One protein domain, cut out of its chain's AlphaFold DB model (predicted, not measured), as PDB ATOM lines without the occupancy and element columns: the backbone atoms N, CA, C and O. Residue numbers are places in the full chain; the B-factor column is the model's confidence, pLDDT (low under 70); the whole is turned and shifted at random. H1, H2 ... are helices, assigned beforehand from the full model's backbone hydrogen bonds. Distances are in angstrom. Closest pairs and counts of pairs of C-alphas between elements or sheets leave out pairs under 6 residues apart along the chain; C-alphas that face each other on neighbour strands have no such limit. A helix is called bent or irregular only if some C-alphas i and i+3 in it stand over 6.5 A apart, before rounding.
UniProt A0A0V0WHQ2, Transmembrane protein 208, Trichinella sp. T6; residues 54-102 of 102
ATOM      1  N   ALA A  54     186.201  91.619 186.202       88.94
ATOM      2  CA  ALA A  54     185.705  92.016 184.885       88.94
ATOM      3  C   ALA A  54     186.017  93.484 184.543       88.94
ATOM      4  O   ALA A  54     186.139  93.821 183.370       88.94
ATOM      5  N   LEU A  55     186.219  94.356 185.537       88.19
ATOM      6  CA  LEU A  55     186.614  95.748 185.303       88.19
ATOM      7  C   LEU A  55     188.011  95.869 184.676       88.19
ATOM      8  O   LEU A  55     188.279  96.872 184.018       88.19
ATOM      9  N   TYR A  56     188.874  94.848 184.777       89.12
ATOM     10  CA  TYR A  56     190.131  94.832 184.020       89.12
ATOM     11  C   TYR A  56     189.905  94.886 182.506       89.12
ATOM     12  O   TYR A  56     190.781  95.382 181.801       89.12
ATOM     13  N   LEU A  57     188.737  94.459 181.997       90.62
ATOM     14  CA  LEU A  57     188.383  94.575 180.575       90.62
ATOM     15  C   LEU A  57     188.240  96.030 180.106       90.62
ATOM     16  O   LEU A  57     188.330  96.289 178.906       90.62
ATOM     17  N   LEU A  58     188.097  97.000 181.013       88.62
ATOM     18  CA  LEU A  58     188.131  98.420 180.650       88.62
ATOM     19  C   LEU A  58     189.494  98.824 180.077       88.62
ATOM     20  O   LEU A  58     189.555  99.658 179.174       88.62
ATOM     21  N   CYS A  59     190.579  98.204 180.546       89.50
ATOM     22  CA  CYS A  59     191.934  98.512 180.104       89.50
ATOM     23  C   CYS A  59     192.163  98.189 178.608       89.50
ATOM     24  O   CYS A  59     192.536  99.100 177.863       89.50
ATOM     25  N   PRO A  60     191.897  96.963 178.102       90.44
ATOM     26  CA  PRO A  60     192.000  96.677 176.673       90.44
ATOM     27  C   PRO A  60     190.974  97.458 175.843       90.44
ATOM     28  O   PRO A  60     191.320  97.923 174.760       90.44
ATOM     29  N   CYS A  61     189.755  97.688 176.347       93.00
ATOM     30  CA  CYS A  61     188.775  98.538 175.661       93.00
ATOM     31  C   CYS A  61     189.297  99.966 175.440       93.00
ATOM     32  O   CYS A  61     189.165 100.507 174.342       93.00
ATOM     33  N   PHE A  62     189.931 100.567 176.450       90.25
ATOM     34  CA  PHE A  62     190.522 101.899 176.337       90.25
ATOM     35  C   PHE A  62     191.680 101.944 175.332       90.25
ATOM     36  O   PHE A  62     191.757 102.870 174.523       90.25
ATOM     37  N   ILE A  63     192.550 100.929 175.335       90.19
ATOM     38  CA  ILE A  63     193.656 100.817 174.372       90.19
ATOM     39  C   ILE A  63     193.112 100.720 172.943       90.19
ATOM     40  O   ILE A  63     193.573 101.448 172.063       90.19
ATOM     41  N   ILE A  64     192.099  99.877 172.716       94.31
ATOM     42  CA  ILE A  64     191.441  99.743 171.410       94.31
ATOM     43  C   ILE A  64     190.828 101.078 170.985       94.31
ATOM     44  O   ILE A  64     191.019 101.495 169.845       94.31
ATOM     45  N   TYR A  65     190.146 101.784 171.888       92.81
ATOM     46  CA  TYR A  65     189.577 103.100 171.602       92.81
ATOM     47  C   TYR A  65     190.648 104.128 171.208       92.81
ATOM     48  O   TYR A  65     190.501 104.822 170.200       92.81
ATOM     49  N   LYS A  66     191.753 104.210 171.959       89.38
ATOM     50  CA  LYS A  66     192.877 105.107 171.648       89.38
ATOM     51  C   LYS A  66     193.522 104.771 170.306       89.38
ATOM     52  O   LYS A  66     193.812 105.682 169.534       89.38
ATOM     53  N   LEU A  67     193.708 103.487 170.005       91.38
ATOM     54  CA  LEU A  67     194.246 103.026 168.725       91.38
ATOM     55  C   LEU A  67     193.277 103.329 167.573       91.38
ATOM     56  O   LEU A  67     193.702 103.767 166.502       91.38
ATOM     57  N   TRP A  68     191.973 103.171 167.809       92.69
ATOM     58  CA  TRP A  68     190.932 103.521 166.853       92.69
ATOM     59  C   TRP A  68     190.958 105.011 166.515       92.69
ATOM     60  O   TRP A  68     191.103 105.368 165.352       92.69
ATOM     61  N   VAL A  69     190.872 105.889 167.516       91.12
ATOM     62  CA  VAL A  69     190.805 107.344 167.298       91.12
ATOM     63  C   VAL A  69     192.143 107.926 166.837       91.12
ATOM     64  O   VAL A  69     192.156 108.858 166.040       91.12
ATOM     65  N   GLY A  70     193.265 107.398 167.327       88.62
ATOM     66  CA  GLY A  70     194.592 107.943 167.045       88.62
ATOM     67  C   GLY A  70     195.207 107.470 165.728       88.62
ATOM     68  O   GLY A  70     195.932 108.234 165.099       88.62
ATOM     69  N   VAL A  71     194.934 106.230 165.308       89.38
ATOM     70  CA  VAL A  71     195.630 105.607 164.168       89.38
ATOM     71  C   VAL A  71     194.652 105.146 163.095       89.38
ATOM     72  O   VAL A  71     194.750 105.590 161.954       89.38
ATOM     73  N   LEU A  72     193.691 104.284 163.440       90.75
ATOM     74  CA  LEU A  72     192.829 103.647 162.436       90.75
ATOM     75  C   LEU A  72     191.855 104.631 161.791       90.75
ATOM     76  O   LEU A  72     191.782 104.698 160.572       90.75
ATOM     77  N   ALA A  73     191.113 105.405 162.582       90.75
ATOM     78  CA  ALA A  73     190.114 106.326 162.058       90.75
ATOM     79  C   ALA A  73     190.748 107.420 161.181       90.75
ATOM     80  O   ALA A  73     190.272 107.599 160.062       90.75
ATOM     81  N   PRO A  74     191.848 108.091 161.581       89.25
ATOM     82  CA  PRO A  74     192.520 109.038 160.702       89.25
ATOM     83  C   PRO A  74     193.064 108.393 159.434       89.25
ATOM     84  O   PRO A  74     193.059 109.060 158.414       89.25
ATOM     85  N   TRP A  75     193.518 107.133 159.473       87.50
ATOM     86  CA  TRP A  75     194.023 106.416 158.298       87.50
ATOM     87  C   TRP A  75     192.907 105.981 157.333       87.50
ATOM     88  O   TRP A  75     193.065 106.106 156.122       87.50
ATOM     89  N   ILE A  76     191.764 105.521 157.850       89.25
ATOM     90  CA  ILE A  76     190.609 105.080 157.047       89.25
ATOM     91  C   ILE A  76     189.859 106.279 156.457       89.25
ATOM     92  O   ILE A  76     189.440 106.243 155.304       89.25
ATOM     93  N   PHE A  77     189.681 107.342 157.244       87.62
ATOM     94  CA  PHE A  77     188.884 108.513 156.876       87.62
ATOM     95  C   PHE A  77     189.750 109.698 156.430       87.62
ATOM     96  O   PHE A  77     189.367 110.851 156.637       87.62
ATOM     97  N   GLN A  78     190.920 109.440 155.831       80.81
ATOM     98  CA  GLN A  78     191.730 110.513 155.252       80.81
ATOM     99  C   GLN A  78     190.901 111.242 154.185       80.81
ATOM    100  O   GLN A  78     190.460 110.602 153.226       80.81
ATOM    101  N   PRO A  79     190.667 112.562 154.321       73.88
ATOM    102  CA  PRO A  79     189.956 113.302 153.295       73.88
ATOM    103  C   PRO A  79     190.759 113.228 152.001       73.88
ATOM    104  O   PRO A  79     191.973 113.450 151.986       73.88
ATOM    105  N   SER A  80     190.077 112.918 150.902       69.44
ATOM    106  CA  SER A  80     190.696 112.983 149.581       69.44
ATOM    107  C   SER A  80     191.181 114.415 149.310       69.44
ATOM    108  O   SER A  80     190.572 115.381 149.775       69.44
ATOM    109  N   LEU A  81     192.254 114.578 148.525       62.88
ATOM    110  CA  LEU A  81     192.838 115.896 148.207       62.88
ATOM    111  C   LEU A  81     191.789 116.918 147.706       62.88
ATOM    112  O   LEU A  81     191.904 118.117 147.963       62.88
ATOM    113  N   TYR A  82     190.726 116.441 147.051       60.62
ATOM    114  CA  TYR A  82     189.601 117.253 146.574       60.62
ATOM    115  C   TYR A  82     188.698 117.798 147.701       60.62
ATOM    116  O   TYR A  82     188.204 118.931 147.619       60.62
ATOM    117  N   GLU A  83     188.495 117.034 148.775       60.41
ATOM    118  CA  GLU A  83     187.760 117.473 149.968       60.41
ATOM    119  C   GLU A  83     188.589 118.422 150.838       60.41
ATOM    120  O   GLU A  83     188.047 119.381 151.393       60.41
ATOM    121  N   THR A  84     189.909 118.231 150.908       60.22
ATOM    122  CA  THR A  84     190.806 119.142 151.636       60.22
ATOM    123  C   THR A  84     190.815 120.536 151.002       60.22
ATOM    124  O   THR A  84     190.659 121.537 151.702       60.22
ATOM    125  N   GLU A  85     190.899 120.613 149.670       59.69
ATOM    126  CA  GLU A  85     190.829 121.856 148.884       59.69
ATOM    127  C   GLU A  85     189.510 122.620 149.103       59.69
ATOM    128  O   GLU A  85     189.489 123.842 149.293       59.69
ATOM    129  N   THR A  86     188.379 121.912 149.076       61.41
ATOM    130  CA  THR A  86     187.048 122.519 149.234       61.41
ATOM    131  C   THR A  86     186.751 122.904 150.685       61.41
ATOM    132  O   THR A  86     186.155 123.962 150.916       61.41
ATOM    133  N   SER A  87     187.213 122.117 151.659       62.94
ATOM    134  CA  SER A  87     187.125 122.435 153.089       62.94
ATOM    135  C   SER A  87     188.007 123.633 153.464       62.94
ATOM    136  O   SER A  87     187.518 124.570 154.094       62.94
ATOM    137  N   ALA A  88     189.248 123.705 152.969       67.19
ATOM    138  CA  ALA A  88     190.132 124.859 153.164       67.19
ATOM    139  C   ALA A  88     189.522 126.152 152.592       67.19
ATOM    140  O   ALA A  88     189.490 127.192 153.258       67.19
ATOM    141  N   LYS A  89     188.936 126.082 151.387       64.81
ATOM    142  CA  LYS A  89     188.216 127.212 150.773       64.81
ATOM    143  C   LYS A  89     186.964 127.608 151.569       64.81
ATOM    144  O   LYS A  89     186.666 128.802 151.665       64.81
ATOM    145  N   LYS A  90     186.228 126.656 152.158       68.75
ATOM    146  CA  LYS A  90     185.079 126.937 153.046       68.75
ATOM    147  C   LYS A  90     185.519 127.558 154.379       68.75
ATOM    148  O   LYS A  90     184.930 128.563 154.780       68.75
ATOM    149  N   GLY A  91     186.587 127.052 154.994       73.25
ATOM    150  CA  GLY A  91     187.161 127.580 156.236       73.25
ATOM    151  C   GLY A  91     187.667 129.016 156.086       73.25
ATOM    152  O   GLY A  91     187.314 129.885 156.882       73.25
ATOM    153  N   MET A  92     188.378 129.322 154.994       72.88
ATOM    154  CA  MET A  92     188.794 130.698 154.682       72.88
ATOM    155  C   MET A  92     187.602 131.644 154.464       72.88
ATOM    156  O   MET A  92     187.643 132.805 154.878       72.88
ATOM    157  N   LYS A  93     186.515 131.168 153.837       74.75
ATOM    158  CA  LYS A  93     185.281 131.956 153.670       74.75
ATOM    159  C   LYS A  93     184.587 132.228 155.009       74.75
ATOM    160  O   LYS A  93     184.102 133.341 155.203       74.75
ATOM    161  N   GLN A  94     184.549 131.260 155.925       75.19
ATOM    162  CA  GLN A  94     183.991 131.456 157.270       75.19
ATOM    163  C   GLN A  94     184.844 132.408 158.117       75.19
ATOM    164  O   GLN A  94     184.292 133.339 158.702       75.19
ATOM    165  N   ALA A  95     186.173 132.273 158.093       75.00
ATOM    166  CA  ALA A  95     187.084 133.183 158.791       75.00
ATOM    167  C   ALA A  95     186.938 134.639 158.305       75.00
ATOM    168  O   ALA A  95     186.868 135.572 159.105       75.00
ATOM    169  N   ARG A  96     186.786 134.843 156.985       77.06
ATOM    170  CA  ARG A  96     186.502 136.169 156.405       77.06
ATOM    171  C   ARG A  96     185.151 136.745 156.833       77.06
ATOM    172  O   ARG A  96     185.029 137.964 156.879       77.06
ATOM    173  N   LYS A  97     184.141 135.915 157.117       78.44
ATOM    174  CA  LYS A  97     182.842 136.381 157.638       78.44
ATOM    175  C   LYS A  97     182.934 136.773 159.111       78.44
ATOM    176  O   LYS A  97     182.419 137.822 159.470       78.44
ATOM    177  N   MET A  98     183.628 135.991 159.937       74.44
ATOM    178  CA  MET A  98     183.847 136.324 161.351       74.44
ATOM    179  C   MET A  98     184.632 137.628 161.530       74.44
ATOM    180  O   MET A  98     184.244 138.451 162.348       74.44
ATOM    181  N   ASN A  99     185.659 137.875 160.709       74.31
ATOM    182  CA  ASN A  99     186.403 139.143 160.741       74.31
ATOM    183  C   ASN A  99     185.603 140.364 160.258       74.31
ATOM    184  O   ASN A  99     186.074 141.479 160.420       74.31
ATOM    185  N   ARG A 100     184.433 140.175 159.633       75.19
ATOM    186  CA  ARG A 100     183.530 141.273 159.239       75.19
ATOM    187  C   ARG A 100     182.459 141.574 160.289       75.19
ATOM    188  O   ARG A 100     181.764 142.572 160.157       75.19
ATOM    189  N   LEU A 101     182.283 140.680 161.261       73.19
ATOM    190  CA  LEU A 101     181.326 140.805 162.365       73.19
ATOM    191  C   LEU A 101     181.988 141.328 163.651       73.19
ATOM    192  O   LEU A 101     181.298 141.520 164.648       73.19
ATOM    193  N   LYS A 102     183.309 141.512 163.625       51.75
ATOM    194  CA  LYS A 102     184.123 142.107 164.682       51.75
ATOM    195  C   LYS A 102     184.471 143.536 164.291       51.75
ATOM    196  O   LYS A 102     184.529 144.376 165.210       51.75
TER     197      LYS A 102
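Overview. This is residues 54 to 102 of the 102 residues of the protein "Transmembrane protein 208" of Trichinella sp. T6 (UniProt A0A0V0WHQ2). Two helices make the arms of a wide, open V, with residues 77 to 80 at the corner and no contact between the arms. The first and longer arm, H1, has a kink near residue 69; the second arm, H2, is followed by a short tail, residues 99 to 102. The printed part has 49 residues with two named helices, H1 then H2, and no named strand, and its class is all helix. It is extended, with a radius of gyration of the C-alphas of 18.5 A, and flat, spanning 55 by 29 by 9 A.

Arrangement. Start at Ala 54, where H1, residues 54 to 76, begins; residues 54 to 63 of it stand free. Near residue 69 you reach its kink of 37 degrees. Just beyond, H1 is irregular, but only just: C-alphas 70 and 73 are 6.9 A apart. Four residues, 77 to 80, make a tight link to H2, residues 81 to 98. H1 and H2 are apart, with no C-alpha of the one within 8 A of the other. Residues 80 to 86 and 88 to 102 stand free. Along H2 each O i to N i+4 pair is within hydrogen-bond range; in H1 14 of 19 are.

Along the chain. Find C-alpha 54 at (185.705, 92.016, 184.885); from there H1 runs 31.1 A to C-alpha 76 at (190.609, 105.080, 157.047). Then find C-alpha 81 at (192.838, 115.896, 148.207), from which H2 runs 25.9 A to C-alpha 98 at (183.847, 136.324, 161.351).

Size, cuts and confidence. The two C-alphas farthest apart, those of Ala 54 and Arg 100, are 55.6 A from each other. The printed part has no cut and ends at Lys 102, the chain's last residue. In the B-factor column of this model the mean pLDDT of the printed part is 79.4; residues 80 to 90 and residue 102 are under 70.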